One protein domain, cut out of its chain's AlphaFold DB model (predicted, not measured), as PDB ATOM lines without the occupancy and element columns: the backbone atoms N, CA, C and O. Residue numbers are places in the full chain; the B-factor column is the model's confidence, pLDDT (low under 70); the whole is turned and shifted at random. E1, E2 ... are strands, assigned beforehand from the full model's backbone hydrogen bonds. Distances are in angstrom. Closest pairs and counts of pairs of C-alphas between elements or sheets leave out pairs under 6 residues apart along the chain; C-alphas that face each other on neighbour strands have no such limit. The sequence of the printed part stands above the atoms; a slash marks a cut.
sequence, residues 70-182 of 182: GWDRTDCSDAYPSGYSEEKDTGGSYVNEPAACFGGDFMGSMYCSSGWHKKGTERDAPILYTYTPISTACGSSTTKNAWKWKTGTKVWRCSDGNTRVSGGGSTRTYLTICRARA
ATOM      1  N   GLY A  70     201.882 110.367 113.192       69.00
ATOM      2  CA  GLY A  70     200.830 109.397 112.967       69.00
ATOM      3  C   GLY A  70     200.714 109.050 111.496       69.00
ATOM      4  O   GLY A  70     201.014 109.858 110.613       69.00
ATOM      5  N   TRP A  71     200.247 107.840 111.243       70.31
ATOM      6  CA  TRP A  71     199.865 107.377 109.930       70.31
ATOM      7  C   TRP A  71     198.706 108.226 109.414       70.31
ATOM      8  O   TRP A  71     197.753 108.543 110.124       70.31
ATOM      9  N   ASP A  72     198.858 108.645 108.168       63.31
ATOM     10  CA  ASP A  72     197.881 109.376 107.363       63.31
ATOM     11  C   ASP A  72     196.785 108.455 106.824       63.31
ATOM     12  O   ASP A  72     195.806 108.920 106.250       63.31
ATOM     13  N   ARG A  73     196.922 107.144 107.016       61.84
ATOM     14  CA  ARG A  73     195.910 106.161 106.655       61.84
ATOM     15  C   ARG A  73     195.375 105.451 107.889       61.84
ATOM     16  O   ARG A  73     196.030 105.372 108.928       61.84
ATOM     17  N   THR A  74     194.157 104.935 107.763       58.03
ATOM     18  CA  THR A  74     193.478 104.147 108.801       58.03
ATOM     19  C   THR A  74     193.863 102.668 108.776       58.03
ATOM     20  O   THR A  74     193.138 101.847 109.333       58.03
ATOM     21  N   ASP A  75     194.959 102.336 108.095       57.38
ATOM     22  CA  ASP A  75     195.529 101.004 107.957       57.38
ATOM     23  C   ASP A  75     197.071 101.080 107.902       57.38
ATOM     24  O   ASP A  75     197.634 102.017 107.344       57.38
ATOM     25  N   CYS A  76     197.783 100.093 108.461       61.22
ATOM     26  CA  CYS A  76     199.230  99.920 108.222       61.22
ATOM     27  C   CYS A  76     199.501  99.025 107.000       61.22
ATOM     28  O   CYS A  76     200.478  98.278 106.999       61.22
ATOM     29  N   SER A  77     198.665  99.074 105.956       63.09
ATOM     30  CA  SER A  77     198.762  98.152 104.810       63.09
ATOM     31  C   SER A  77     200.120  98.192 104.100       63.09
ATOM     32  O   SER A  77     200.552  97.202 103.532       63.09
ATOM     33  N   ASP A  78     200.823  99.324 104.140       62.38
ATOM     34  CA  ASP A  78     202.128  99.460 103.478       62.38
ATOM     35  C   ASP A  78     203.231  98.650 104.184       62.38
ATOM     36  O   ASP A  78     204.212  98.252 103.560       62.38
ATOM     37  N   ALA A  79     203.076  98.415 105.491       60.75
ATOM     38  CA  ALA A  79     203.958  97.558 106.282       60.75
ATOM     39  C   ALA A  79     203.400  96.134 106.431       60.75
ATOM     40  O   ALA A  79     204.166  95.178 106.499       60.75
ATOM     41  N   TYR A  80     202.073  96.007 106.445       62.94
ATOM     42  CA  TYR A  80     201.328  94.769 106.641       62.94
ATOM     43  C   TYR A  80     200.258  94.635 105.547       62.94
ATOM     44  O   TYR A  80     199.071  94.839 105.813       62.94
ATOM     45  N   PRO A  81     200.653  94.330 104.297       65.56
ATOM     46  CA  PRO A  81     199.740  94.313 103.148       65.56
ATOM     47  C   PRO A  81     198.650  93.247 103.256       65.56
ATOM     48  O   PRO A  81     197.563  93.426 102.716       65.56
ATOM     49  N   SER A  82     198.918  92.178 104.005       66.38
ATOM     50  CA  SER A  82     197.952  91.121 104.318       66.38
ATOM     51  C   SER A  82     197.190  91.364 105.629       66.38
ATOM     52  O   SER A  82     196.458  90.486 106.075       66.38
ATOM     53  N   GLY A  83     197.366  92.530 106.260       65.12
ATOM     54  CA  GLY A  83     196.903  92.798 107.622       65.12
ATOM     55  C   GLY A  83     197.798  92.165 108.692       65.12
ATOM     56  O   GLY A  83     198.877  91.646 108.404       65.12
ATOM     57  N   TYR A  84     197.346  92.243 109.940       70.44
ATOM     58  CA  TYR A  84     197.969  91.633 111.113       70.44
ATOM     59  C   TYR A  84     196.870  91.052 112.005       70.44
ATOM     60  O   TYR A  84     195.747  91.552 111.996       70.44
ATOM     61  N   SER A  85     197.187  90.005 112.766       78.50
ATOM     62  CA  SER A  85     196.258  89.428 113.741       78.50
ATOM     63  C   SER A  85     196.125  90.380 114.922       78.50
ATOM     64  O   SER A  85     197.060  90.505 115.711       78.50
ATOM     65  N   GLU A  86     195.005  91.095 115.037       82.69
ATOM     66  CA  GLU A  86     194.825  92.015 116.155       82.69
ATOM     67  C   GLU A  86     194.726  91.258 117.483       82.69
ATOM     68  O   GLU A  86     194.023  90.255 117.620       82.69
ATOM     69  N   GLU A  87     195.382  91.801 118.499       84.12
ATOM     70  CA  GLU A  87     195.441  91.240 119.840       84.12
ATOM     71  C   GLU A  87     194.563  92.051 120.803       84.12
ATOM     72  O   GLU A  87     194.208  93.217 120.574       84.12
ATOM     73  N   LYS A  88     194.158  91.407 121.896       88.88
ATOM     74  CA  LYS A  88     193.428  92.060 122.985       88.88
ATOM     75  C   LYS A  88     194.396  92.843 123.862       88.88
ATOM     76  O   LYS A  88     195.527  92.421 124.073       88.88
ATOM     77  N   ASP A  89     193.932  93.969 124.397       88.94
ATOM     78  CA  ASP A  89     194.702  94.718 125.386       88.94
ATOM     79  C   ASP A  89     194.959  93.827 126.610       88.94
ATOM     80  O   ASP A  89     194.068  93.114 127.072       88.94
ATOM     81  N   THR A  90     196.165  93.906 127.165       91.62
ATOM     82  CA  THR A  90     196.545  93.211 128.401       91.62
ATOM     83  C   THR A  90     196.111  93.985 129.647       91.62
ATOM     84  O   THR A  90     196.193  93.463 130.754       91.62
ATOM     85  N   GLY A  91     195.671  95.240 129.498       90.19
ATOM     86  CA  GLY A  91     195.189  96.056 130.608       90.19
ATOM     87  C   GLY A  91     194.624  97.419 130.203       90.19
ATOM     88  O   GLY A  91     194.564  97.800 129.036       90.19
ATOM     89  N   GLY A  92     194.206  98.189 131.209       91.81
ATOM     90  CA  GLY A  92     193.662  99.533 131.025       91.81
ATOM     91  C   GLY A  92     192.178  99.557 130.643       91.81
ATOM     92  O   GLY A  92     191.438  98.591 130.804       91.81
ATOM     93  N   SER A  93     191.718 100.709 130.162       93.19
ATOM     94  CA  SER A  93     190.289 101.015 129.981       93.19
ATOM     95  C   SER A  93     189.624 100.290 128.807       93.19
ATOM     96  O   SER A  93     188.400 100.307 128.710       93.19
ATOM     97  N   TYR A  94     190.405  99.694 127.901       90.56
ATOM     98  CA  TYR A  94     189.908  99.087 126.660       90.56
ATOM     99  C   TYR A  94     190.093  97.562 126.601       90.56
ATOM    100  O   TYR A  94     189.851  96.969 125.556       90.56
ATOM    101  N   VAL A  95     190.421  96.907 127.723       90.56
ATOM    102  CA  VAL A  95     190.583  95.438 127.822       90.56
ATOM    103  C   VAL A  95     189.376  94.642 127.305       90.56
ATOM    104  O   VAL A  95     189.525  93.614 126.648       90.56
ATOM    105  N   ASN A  96     188.165  95.165 127.507       89.94
ATOM    106  CA  ASN A  96     186.925  94.520 127.067       89.94
ATOM    107  C   ASN A  96     186.491  94.916 125.644       89.94
ATOM    108  O   ASN A  96     185.523  94.369 125.116       89.94
ATOM    109  N   GLU A  97     187.183  95.857 124.998       90.06
ATOM    110  CA  GLU A  97     186.882  96.257 123.623       90.06
ATOM    111  C   GLU A  97     187.393  95.199 122.627       90.06
ATOM    112  O   GLU A  97     188.312  94.436 122.937       90.06
ATOM    113  N   PRO A  98     186.824  95.101 121.411       87.44
ATOM    114  CA  PRO A  98     187.379  94.266 120.344       87.44
ATOM    115  C   PRO A  98     188.874  94.533 120.110       87.44
ATOM    116  O   PRO A  98     189.334  95.655 120.325       87.44
ATOM    117  N   ALA A  99     189.624  93.519 119.677       85.81
ATOM    118  CA  ALA A  99     191.036  93.670 119.330       85.81
ATOM    119  C   ALA A  99     191.219  94.719 118.212       85.81
ATOM    120  O   ALA A  99     190.347  94.873 117.352       85.81
ATOM    121  N   ALA A 100     192.298  95.504 118.276       83.06
ATOM    122  CA  ALA A 100     192.533  96.602 117.323       83.06
ATOM    123  C   ALA A 100     194.010  96.942 117.059       83.06
ATOM    124  O   ALA A 100     194.305  97.645 116.099       83.06
ATOM    125  N   CYS A 101     194.918  96.501 117.922       84.38
ATOM    126  CA  CYS A 101     196.354  96.756 117.853       84.38
ATOM    127  C   CYS A 101     197.084  95.397 117.942       84.38
ATOM    128  O   CYS A 101     196.421  94.396 118.208       84.38
ATOM    129  N   PHE A 102     198.396  95.318 117.699       82.69
ATOM    130  CA  PHE A 102     199.108  94.029 117.638       82.69
ATOM    131  C   PHE A 102     200.583  94.140 118.032       82.69
ATOM    132  O   PHE A 102     201.198  95.170 117.755       82.69
ATOM    133  N   GLY A 103     201.162  93.054 118.559       76.94
ATOM    134  CA  GLY A 103     202.608  92.810 118.521       76.94
ATOM    135  C   GLY A 103     203.420  93.384 119.680       76.94
ATOM    136  O   GLY A 103     204.633  93.528 119.544       76.94
ATOM    137  N   GLY A 104     202.782  93.725 120.800       82.69
ATOM    138  CA  GLY A 104     203.447  94.220 122.007       82.69
ATOM    139  C   GLY A 104     203.442  93.178 123.117       82.69
ATOM    140  O   GLY A 104     202.489  92.418 123.239       82.69
ATOM    141  N   ASP A 105     204.463  93.189 123.978       87.12
ATOM    142  CA  ASP A 105     204.474  92.377 125.203       87.12
ATOM    143  C   ASP A 105     203.311  92.765 126.127       87.12
ATOM    144  O   ASP A 105     202.701  91.920 126.777       87.12
ATOM    145  N   PHE A 106     202.999  94.065 126.172       90.44
ATOM    146  CA  PHE A 106     201.844  94.596 126.883       90.44
ATOM    147  C   PHE A 106     201.159  95.694 126.084       90.44
ATOM    148  O   PHE A 106     201.796  96.501 125.402       90.44
ATOM    149  N   MET A 107     199.842  95.775 126.219       90.94
ATOM    150  CA  MET A 107     199.023  96.679 125.432       90.94
ATOM    151  C   MET A 107     197.876  97.244 126.252       90.94
ATOM    152  O   MET A 107     197.200  96.518 126.978       90.94
ATOM    153  N   GLY A 108     197.639  98.545 126.127       93.50
ATOM    154  CA  GLY A 108     196.546  99.180 126.846       93.50
ATOM    155  C   GLY A 108     196.584 100.698 126.845       93.50
ATOM    156  O   GLY A 108     197.576 101.337 126.483       93.50
ATOM    157  N   SER A 109     195.496 101.299 127.327       94.06
ATOM    158  CA  SER A 109     195.400 102.756 127.478       94.06
ATOM    159  C   SER A 109     196.337 103.328 128.545       94.06
ATOM    160  O   SER A 109     196.644 104.518 128.511       94.06
ATOM    161  N   MET A 110     196.842 102.506 129.473       93.50
ATOM    162  CA  MET A 110     197.767 102.944 130.530       93.50
ATOM    163  C   MET A 110     199.152 103.368 130.012       93.50
ATOM    164  O   MET A 110     199.875 104.093 130.698       93.50
ATOM    165  N   TYR A 111     199.516 102.948 128.796       94.00
ATOM    166  CA  TYR A 111     200.753 103.353 128.126       94.00
ATOM    167  C   TYR A 111     200.593 104.666 127.351       94.00
ATOM    168  O   TYR A 111     201.539 105.136 126.719       94.00
ATOM    169  N   CYS A 112     199.408 105.278 127.394       92.75
ATOM    170  CA  CYS A 112     199.096 106.475 126.634       92.75
ATOM    171  C   CYS A 112     199.249 107.769 127.439       92.75
ATOM    172  O   CYS A 112     198.920 107.846 128.618       92.75
ATOM    173  N   SER A 113     199.650 108.829 126.744       90.38
ATOM    174  CA  SER A 113     199.509 110.227 127.139       90.38
ATOM    175  C   SER A 113     199.007 111.014 125.929       90.38
ATOM    176  O   SER A 113     199.595 110.958 124.848       90.38
ATOM    177  N   SER A 114     197.866 111.692 126.078       87.94
ATOM    178  CA  SER A 114     197.201 112.437 124.991       87.94
ATOM    179  C   SER A 114     196.951 111.611 123.720       87.94
ATOM    180  O   SER A 114     197.009 112.130 122.608       87.94
ATOM    181  N   GLY A 115     196.699 110.310 123.879       87.50
ATOM    182  CA  GLY A 115     196.442 109.385 122.775       87.50
ATOM    183  C   GLY A 115     197.684 108.831 122.068       87.50
ATOM    184  O   GLY A 115     197.533 108.099 121.099       87.50
ATOM    185  N   TRP A 116     198.889 109.145 122.547       88.88
ATOM    186  CA  TRP A 116     200.163 108.637 122.025       88.88
ATOM    187  C   TRP A 116     200.915 107.878 123.102       88.88
ATOM    188  O   TRP A 116     200.677 108.111 124.286       88.88
ATOM    189  N   HIS A 117     201.864 107.027 122.719       90.56
ATOM    190  CA  HIS A 117     202.739 106.379 123.683       90.56
ATOM    191  C   HIS A 117     203.405 107.439 124.560       90.56
ATOM    192  O   HIS A 117     204.010 108.399 124.069       90.56
ATOM    193  N   LYS A 118     203.258 107.287 125.876       91.50
ATOM    194  CA  LYS A 118     203.795 108.254 126.826       91.50
ATOM    195  C   LYS A 118     205.320 108.222 126.831       91.50
ATOM    196  O   LYS A 118     205.952 107.244 126.425       91.50
ATOM    197  N   LYS A 119     205.908 109.328 127.275       91.00
ATOM    198  CA  LYS A 119     207.352 109.528 127.383       91.00
ATOM    199  C   LYS A 119     207.682 110.006 128.784       91.00
ATOM    200  O   LYS A 119     206.969 110.849 129.322       91.00
ATOM    201  N   GLY A 120     208.806 109.543 129.311       91.94
ATOM    202  CA  GLY A 120     209.337 109.996 130.591       91.94
ATOM    203  C   GLY A 120     209.334 108.884 131.622       91.94
ATOM    204  O   GLY A 120     209.277 107.706 131.275       91.94
ATOM    205  N   THR A 121     209.425 109.269 132.885       93.38
ATOM    206  CA  THR A 121     209.626 108.337 133.989       93.38
ATOM    207  C   THR A 121     208.522 108.516 135.018       93.38
ATOM    208  O   THR A 121     208.261 109.638 135.443       93.38
ATOM    209  N   GLU A 122     207.905 107.418 135.436       92.75
ATOM    210  CA  GLU A 122     206.900 107.381 136.500       92.75
ATOM    211  C   GLU A 122     207.385 106.444 137.606       92.75
ATOM    212  O   GLU A 122     207.991 105.404 137.337       92.75
ATOM    213  N   ARG A 123     207.152 106.817 138.864       92.62
ATOM    214  CA  ARG A 123     207.545 106.018 140.024       92.62
ATOM    215  C   ARG A 123     206.298 105.529 140.744       92.62
ATOM    216  O   ARG A 123     205.485 106.346 141.158       92.62
ATOM    217  N   ASP A 124     206.233 104.221 140.948       90.00
ATOM    218  CA  ASP A 124     205.258 103.543 141.798       90.00
ATOM    219  C   ASP A 124     206.051 102.702 142.802       90.00
ATOM    220  O   ASP A 124     206.459 101.579 142.514       90.00
ATOM    221  N   ALA A 125     206.454 103.327 143.912       85.88
ATOM    222  CA  ALA A 125     207.495 102.794 144.789       85.88
ATOM    223  C   ALA A 125     207.177 101.349 145.248       85.88
ATOM    224  O   ALA A 125     206.077 101.109 145.737       85.88
ATOM    225  N   PRO A 126     208.129 100.395 145.145       88.81
ATOM    226  CA  PRO A 126     209.559 100.573 144.857       88.81
ATOM    227  C   PRO A 126     209.938 100.563 143.361       88.81
ATOM    228  O   PRO A 126     211.124 100.634 143.036       88.81
ATOM    229  N   ILE A 127     208.968 100.469 142.454       94.62
ATOM    230  CA  ILE A 127     209.170 100.295 141.015       94.62
ATOM    231  C   ILE A 127     209.323 101.652 140.304       94.62
ATOM    232  O   ILE A 127     208.674 102.651 140.624       94.62
ATOM    233  N   LEU A 128     210.218 101.694 139.321       94.94
ATOM    234  CA  LEU A 128     210.426 102.811 138.408       94.94
ATOM    235  C   LEU A 128     210.110 102.372 136.979       94.94
ATOM    236  O   LEU A 128     210.738 101.452 136.455       94.94
ATOM    237  N   TYR A 129     209.196 103.079 136.329       94.69
ATOM    238  CA  TYR A 129     208.840 102.884 134.932       94.69
ATOM    239  C   TYR A 129     209.467 103.983 134.083       94.69
ATOM    240  O   TYR A 129     209.353 105.161 134.404       94.69
ATOM    241  N   THR A 130     210.140 103.624 132.995       95.12
ATOM    242  CA  THR A 130     210.665 104.568 132.000       95.12
ATOM    243  C   THR A 130     210.069 104.247 130.638       95.12
ATOM    244  O   THR A 130     210.326 103.183 130.080       95.12
ATOM    245  N   TYR A 131     209.305 105.184 130.093       93.44
ATOM    246  CA  TYR A 131     208.586 105.057 128.832       93.44
ATOM    247  C   TYR A 131     209.324 105.799 127.719       93.44
ATOM    248  O   TYR A 131     209.606 106.999 127.828       93.44
ATOM    249  N   THR A 132     209.623 105.087 126.635       90.50
ATOM    250  CA  THR A 132     210.331 105.616 125.465       90.50
ATOM    251  C   THR A 132     209.543 105.299 124.196       90.50
ATOM    252  O   THR A 132     209.575 104.155 123.754       90.50
ATOM    253  N   PRO A 133     208.854 106.275 123.582       87.56
ATOM    254  CA  PRO A 133     208.170 106.059 122.309       87.56
ATOM    255  C   PRO A 133     209.146 105.628 121.206       87.56
ATOM    256  O   PRO A 133     210.254 106.164 121.118       87.56
ATOM    257  N   ILE A 134     208.728 104.705 120.341       78.31
ATOM    258  CA  ILE A 134     209.507 104.252 119.181       78.31
ATOM    259  C   ILE A 134     209.001 105.000 117.956       78.31
ATOM    260  O   ILE A 134     207.884 104.775 117.520       78.31
ATOM    261  N   SER A 135     209.811 105.883 117.371       62.31
ATOM    262  CA  SER A 135     209.380 106.759 116.271       62.31
ATOM    263  C   SER A 135     209.408 106.120 114.871       62.31
ATOM    264  O   SER A 135     209.287 106.838 113.880       62.31
ATOM    265  N   THR A 136     209.642 104.808 114.775       55.94
ATOM    266  CA  THR A 136     209.964 104.104 113.518       55.94
ATOM    267  C   THR A 136     208.996 102.983 113.144       55.94
ATOM    268  O   THR A 136     209.302 102.213 112.239       55.94
ATOM    269  N   ALA A 137     207.863 102.856 113.828       57.97
ATOM    270  CA  ALA A 137     206.941 101.746 113.638       57.97
ATOM    271  C   ALA A 137     205.753 102.078 112.706       57.97
ATOM    272  O   ALA A 137     204.994 103.022 112.923       57.97
ATOM    273  N   CYS A 138     205.588 101.225 111.691       54.69
ATOM    274  CA  CYS A 138     204.786 101.361 110.467       54.69
ATOM    275  C   CYS A 138     205.423 102.219 109.356       54.69
ATOM    276  O   CYS A 138     205.685 103.411 109.517       54.69
ATOM    277  N   GLY A 139     205.607 101.562 108.203       49.84
ATOM    278  CA  GLY A 139     206.142 102.090 106.948       49.84
ATOM    279  C   GLY A 139     207.506 101.491 106.583       49.84
ATOM    280  O   GLY A 139     208.423 101.475 107.396       49.84
ATOM    281  N   SER A 140     207.666 101.024 105.341       51.22
ATOM    282  CA  SER A 140     208.975 100.624 104.787       51.22
ATOM    283  C   SER A 140     209.802 101.827 104.301       51.22
ATOM    284  O   SER A 140     211.022 101.737 104.179       51.22
ATOM    285  N   SER A 141     209.139 102.961 104.038       54.44
ATOM    286  CA  SER A 141     209.717 104.169 103.428       54.44
ATOM    287  C   SER A 141     209.525 105.455 104.243       54.44
ATOM    288  O   SER A 141     210.274 106.414 104.061       54.44
ATOM    289  N   THR A 142     208.547 105.498 105.153       55.94
ATOM    290  CA  THR A 142     208.305 106.633 106.054       55.94
ATOM    291  C   THR A 142     208.180 106.132 107.482       55.94
ATOM    292  O   THR A 142     207.301 105.345 107.793       55.94
ATOM    293  N   THR A 143     209.069 106.591 108.360       59.66
ATOM    294  CA  THR A 143     209.051 106.236 109.781       59.66
ATOM    295  C   THR A 143     208.008 107.081 110.495       59.66
ATOM    296  O   THR A 143     208.207 108.283 110.715       59.66
ATOM    297  N   LYS A 144     206.879 106.470 110.818       67.00
ATOM    298  CA  LYS A 144     205.856 107.042 111.696       67.00
ATOM    299  C   LYS A 144     205.765 106.148 112.936       67.00
ATOM    300  O   LYS A 144     206.561 105.230 113.067       67.00
ATOM    301  N   ASN A 145     204.936 106.489 113.911       69.81
ATOM    302  CA  ASN A 145     204.953 105.819 115.219       69.81
ATOM    303  C   ASN A 145     203.574 105.482 115.774       69.81
ATOM    304  O   ASN A 145     203.468 104.891 116.848       69.81
ATOM    305  N   ALA A 146     202.530 105.955 115.105       72.50
ATOM    306  CA  ALA A 146     201.171 105.672 115.492       72.50
ATOM    307  C   ALA A 146     200.360 105.360 114.255       72.50
ATOM    308  O   ALA A 146     200.476 106.070 113.261       72.50
ATOM    309  N   TRP A 147     199.510 104.357 114.323       74.81
ATOM    310  CA  TRP A 147     198.603 104.015 113.244       74.81
ATOM    311  C   TRP A 147     197.173 104.050 113.719       74.81
ATOM    312  O   TRP A 147     196.891 103.873 114.905       74.81
ATOM    313  N   LYS A 148     196.271 104.335 112.783       74.50
ATOM    314  CA  LYS A 148     194.844 104.259 113.044       74.50
ATOM    315  C   LYS A 148     194.325 102.916 112.557       74.50
ATOM    316  O   LYS A 148     194.785 102.432 111.532       74.50
ATOM    317  N   TRP A 149     193.376 102.341 113.281       71.94
ATOM    318  CA  TRP A 149     192.683 101.119 112.889       71.94
ATOM    319  C   TRP A 149     191.197 101.247 113.172       71.94
ATOM    320  O   TRP A 149     190.801 101.816 114.191       71.94
ATOM    321  N   LYS A 150     190.353 100.740 112.274       72.12
ATOM    322  CA  LYS A 150     188.902 100.789 112.446       72.12
ATOM    323  C   LYS A 150     188.381  99.406 112.812       72.12
ATOM    324  O   LYS A 150     188.381  98.511 111.977       72.12
ATOM    325  N   THR A 151     187.836  99.277 114.018       73.62
ATOM    326  CA  THR A 151     187.142  98.060 114.456       73.62
ATOM    327  C   THR A 151     185.662  98.383 114.648       73.62
ATOM    328  O   THR A 151     185.282  99.132 115.555       73.62
ATOM    329  N   GLY A 152     184.810  97.864 113.760       78.50
ATOM    330  CA  GLY A 152     183.390  98.228 113.712       78.50
ATOM    331  C   GLY A 152     183.191  99.720 113.412       78.50
ATOM    332  O   GLY A 152     183.635 100.222 112.381       78.50
ATOM    333  N   THR A 153     182.523 100.448 114.310       79.31
ATOM    334  CA  THR A 153     182.299 101.905 114.191       79.31
ATOM    335  C   THR A 153     183.375 102.752 114.870       79.31
ATOM    336  O   THR A 153     183.358 103.976 114.738       79.31
ATOM    337  N   LYS A 154     184.311 102.133 115.596       82.56
ATOM    338  CA  LYS A 154     185.325 102.831 116.392       82.56
ATOM    339  C   LYS A 154     186.636 102.916 115.624       82.56
ATOM    340  O   LYS A 154     187.044 101.945 114.992       82.56
ATOM    341  N   VAL A 155     187.300 104.066 115.723       83.31
ATOM    342  CA  VAL A 155     188.667 104.251 115.230       83.31
ATOM    343  C   VAL A 155     189.602 104.326 116.428       83.31
ATOM    344  O   VAL A 155     189.409 105.119 117.353       83.31
ATOM    345  N   TRP A 156     190.598 103.460 116.407       85.06
ATOM    346  CA  TRP A 156     191.632 103.323 117.411       85.06
ATOM    347  C   TRP A 156     192.932 103.884 116.878       85.06
ATOM    348  O   TRP A 156     193.175 103.859 115.677       85.06
ATOM    349  N   ARG A 157     193.752 104.400 117.783       88.06
ATOM    350  CA  ARG A 157     195.141 104.749 117.549       88.06
ATOM    351  C   ARG A 157     195.992 103.808 118.366       88.06
ATOM    352  O   ARG A 157     195.797 103.711 119.575       88.06
ATOM    353  N   CYS A 158     196.923 103.167 117.696       86.31
ATOM    354  CA  CYS A 158     197.926 102.311 118.291       86.31
ATOM    355  C   CYS A 158     199.267 103.020 118.130       86.31
ATOM    356  O   CYS A 158     199.513 103.601 117.074       86.31
ATOM    357  N   SER A 159     200.099 103.051 119.165       87.38
ATOM    358  CA  SER A 159     201.434 103.643 119.070       87.38
ATOM    359  C   SER A 159     202.437 102.921 119.949       87.38
ATOM    360  O   SER A 159     202.144 102.626 121.112       87.38
ATOM    361  N   ASP A 160     203.623 102.702 119.393       85.81
ATOM    362  CA  ASP A 160     204.635 101.841 119.993       85.81
ATOM    363  C   ASP A 160     205.616 102.599 120.874       85.81
ATOM    364  O   ASP A 160     205.975 103.763 120.638       85.81
ATOM    365  N   GLY A 161     206.114 101.891 121.876       88.06
ATOM    366  CA  GLY A 161     207.202 102.339 122.721       88.06
ATOM    367  C   GLY A 161     207.825 101.194 123.498       88.06
ATOM    368  O   GLY A 161     207.295 100.095 123.565       88.06
ATOM    369  N   ASN A 162     208.970 101.466 124.107       91.12
ATOM    370  CA  ASN A 162     209.580 100.585 125.087       91.12
ATOM    371  C   ASN A 162     209.246 101.086 126.492       91.12
ATOM    372  O   ASN A 162     209.472 102.261 126.806       91.12
ATOM    373  N   THR A 163     208.784 100.183 127.350       93.75
ATOM    374  CA  THR A 163     208.652 100.417 128.789       93.75
ATOM    375  C   THR A 163     209.734  99.646 129.521       93.75
ATOM    376  O   THR A 163     209.745  98.417 129.542       93.75
ATOM    377  N   ARG A 164     210.649 100.377 130.157       95.75
ATOM    378  CA  ARG A 164     211.646  99.806 131.059       95.75
ATOM    379  C   ARG A 164     211.117  99.837 132.488       95.75
ATOM    380  O   ARG A 164     210.767 100.906 132.980       95.75
ATOM    381  N   VAL A 165     211.096  98.685 133.143       94.94
ATOM    382  CA  VAL A 165     210.643  98.500 134.524       94.94
ATOM    383  C   VAL A 165     211.856  98.159 135.381       94.94
ATOM    384  O   VAL A 165     212.534  97.166 135.122       94.94
ATOM    385  N   SER A 166     212.149  98.988 136.382       93.19
ATOM    386  CA  SER A 166     213.280  98.821 137.298       93.19
ATOM    387  C   SER A 166     212.781  98.726 138.740       93.19
ATOM    388  O   SER A 166     212.117  99.640 139.221       93.19
ATOM    389  N   GLY A 167     213.116  97.648 139.450       92.75
ATOM    390  CA  GLY A 167     212.675  97.403 140.827       92.75
ATOM    391  C   GLY A 167     213.303  96.135 141.411       92.75
ATOM    392  O   GLY A 167     213.687  95.230 140.668       92.75
ATOM    393  N   GLY A 168     213.471  96.085 142.738       85.88
ATOM    394  CA  GLY A 168     213.996  94.897 143.432       85.88
ATOM    395  C   GLY A 168     215.391  94.449 142.969       85.88
ATOM    396  O   GLY A 168     215.679  93.260 142.966       85.88
ATOM    397  N   GLY A 169     216.236  95.381 142.509       89.44
ATOM    398  CA  GLY A 169     217.573  95.082 141.974       89.44
ATOM    399  C   GLY A 169     217.602  94.588 140.522       89.44
ATOM    400  O   GLY A 169     218.680  94.330 139.995       89.44
ATOM    401  N   SER A 170     216.452  94.496 139.849       91.56
ATOM    402  CA  SER A 170     216.353  94.046 138.458       91.56
ATOM    403  C   SER A 170     215.859  95.154 137.527       91.56
ATOM    404  O   SER A 170     215.291  96.163 137.956       91.56
ATOM    405  N   THR A 171     216.113  94.999 136.227       93.19
ATOM    406  CA  THR A 171     215.562  95.871 135.185       93.19
ATOM    407  C   THR A 171     215.210  95.048 133.956       93.19
ATOM    408  O   THR A 171     216.048  94.298 133.460       93.19
ATOM    409  N   ARG A 172     213.981  95.205 133.463       93.81
ATOM    410  CA  ARG A 172     213.472  94.545 132.252       93.81
ATOM    411  C   ARG A 172     212.888  95.589 131.304       93.81
ATOM    412  O   ARG A 172     212.404  96.626 131.756       93.81
ATOM    413  N   THR A 173     212.962  95.337 130.002       92.56
ATOM    414  CA  THR A 173     212.399  96.211 128.965       92.56
ATOM    415  C   THR A 173     211.387  95.417 128.166       92.56
ATOM    416  O   THR A 173     211.696  94.306 127.747       92.56
ATOM    417  N   TYR A 174     210.225  96.017 127.947       90.44
ATOM    418  CA  TYR A 174     209.116  95.432 127.211       90.44
ATOM    419  C   TYR A 174     208.718  96.353 126.066       90.44
ATOM    420  O   TYR A 174     208.688  97.578 126.245       90.44
ATOM    421  N   LEU A 175     208.389  95.775 124.919       89.75
ATOM    422  CA  LEU A 175     207.675  96.462 123.858       89.75
ATOM    423  C   LEU A 175     206.231  96.655 124.317       89.75
ATOM    424  O   LEU A 175     205.519  95.698 124.607       89.75
ATOM    425  N   THR A 176     205.794  97.903 124.413       92.56
ATOM    426  CA  THR A 176     204.466  98.252 124.904       92.56
ATOM    427  C   THR A 176     203.700  99.088 123.901       92.56
ATOM    428  O   THR A 176     204.260  99.964 123.238       92.56
ATOM    429  N   ILE A 177     202.394  98.849 123.836       90.62
ATOM    430  CA  ILE A 177     201.506  99.505 122.882       90.62
ATOM    431  C   ILE A 177     200.508 100.375 123.628       90.62
ATOM    432  O   ILE A 177     199.706  99.908 124.442       90.62
ATOM    433  N   CYS A 178     200.521 101.664 123.303       92.50
ATOM    434  CA  CYS A 178     199.453 102.571 123.677       92.50
ATOM    435  C   CYS A 178     198.277 102.400 122.717       92.50
ATOM    436  O   CYS A 178     198.424 102.647 121.518       92.50
ATOM    437  N   ARG A 179     197.104 102.070 123.265       92.00
ATOM    438  CA  ARG A 179     195.822 102.118 122.557       92.00
ATOM    439  C   ARG A 179     194.965 103.281 123.049       92.00
ATOM    440  O   ARG A 179     194.627 103.369 124.230       92.00
ATOM    441  N   ALA A 180     194.536 104.135 122.128       92.12
ATOM    442  CA  ALA A 180     193.660 105.270 122.401       92.12
ATOM    443  C   ALA A 180     192.543 105.405 121.362       92.12
ATOM    444  O   ALA A 180     192.647 104.880 120.256       92.12
ATOM    445  N   ARG A 181     191.468 106.129 121.691       88.25
ATOM    446  CA  ARG A 181     190.487 106.541 120.675       88.25
ATOM    447  C   ARG A 181     191.089 107.635 119.789       88.25
ATOM    448  O   ARG A 181     191.807 108.496 120.297       88.25
ATOM    449  N   ALA A 182     190.838 107.545 118.482       78.00
ATOM    450  CA  ALA A 182     191.520 108.334 117.455       78.00
ATOM    451  C   ALA A 182     190.687 109.449 116.831       78.00
ATOM    452  O   ALA A 182     189.442 109.422 116.952       78.00
TER     453      ALA A 182
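Overview. This is residues 70 to 182 of the 182 residues of an uncharacterized protein of Actinoplanes campanulatus (UniProt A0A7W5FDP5). A long, bent hairpin of E5 and E6 makes the backbone of one twisted sheet; toward its tip, the hairpin E2 and E3 lies alongside E5 to make a four-stranded blade, and at the other end E4 lies beside E5 and short E1 beside E6. Loops, chiefly residues 70 to 105 and 134 to 145, gather at the end that holds E4 and E1. The printed part has 113 residues with no named helix and six named strands, E1 to E6 in chain order, in a branched, mixed sheet; the class is all strand, though under half of the residues, 47, are in named strands. It is compact, with a radius of gyration of the C-alphas of 14.1 A and spans of 43 by 33 by 23 A.

Along the chain. Start at Gly 70, C-alpha at (200.830, 109.397, 112.967), and pass 36 residues with no named element. Find C-alpha 106 at (201.844, 94.596, 126.883), where E1, residues 106 to 108, begins its 7.0 A. E2, residues 120 to 124, covers 13.6 A, and E3, residues 127 to 133, covers 19.6 A. E4 is residues 146 to 151, 16.0 A. E5, residues 154 to 167, is the longest strand at 37.1 A and bends by 57 degrees at residue 161. E6, residues 170 to 181, covers 33.8 A, bends by 50 degrees at residue 175 and ends with C-alpha 181 at (190.487, 106.541, 120.675).

Arrangement. Begin with E5, which has three neighbours. E4, beside residues 154 to 159, and E3, beside residues 160 to 167, lie on one side of it, and E6 on the other side. E4, E5 and E6 form a meander, each strand the antiparallel neighbour of the one before. In the hairpin E5 and E6, look for N 163 and O 174, 2.8 A apart; in the hairpin E4 and E5, N 149 and O 156 are 2.8 A apart. E3 is antiparallel to E5, with N 130 and O 164 at 2.8 A. Farther out, E2 is an edge strand in a hairpin with E3, with N 127 and O 124 at 2.7 A. E1 is parallel to E6, with N 177 and O 106 at 2.9 A. E1 and E4 are apart, and so are E2 and E6.

Size, cuts and confidence. The two C-alphas farthest apart, those of Thr 153 and Gly 169, are 45.4 A from each other. The printed part has no cut and ends at Ala 182, the chain's last residue. The links E1 to E2 and E3 to E4 are long. Confidence is under 70 at residue 70, residues 72 to 83 and residues 135 to 145; the mean pLDDT of the printed part is 81.9.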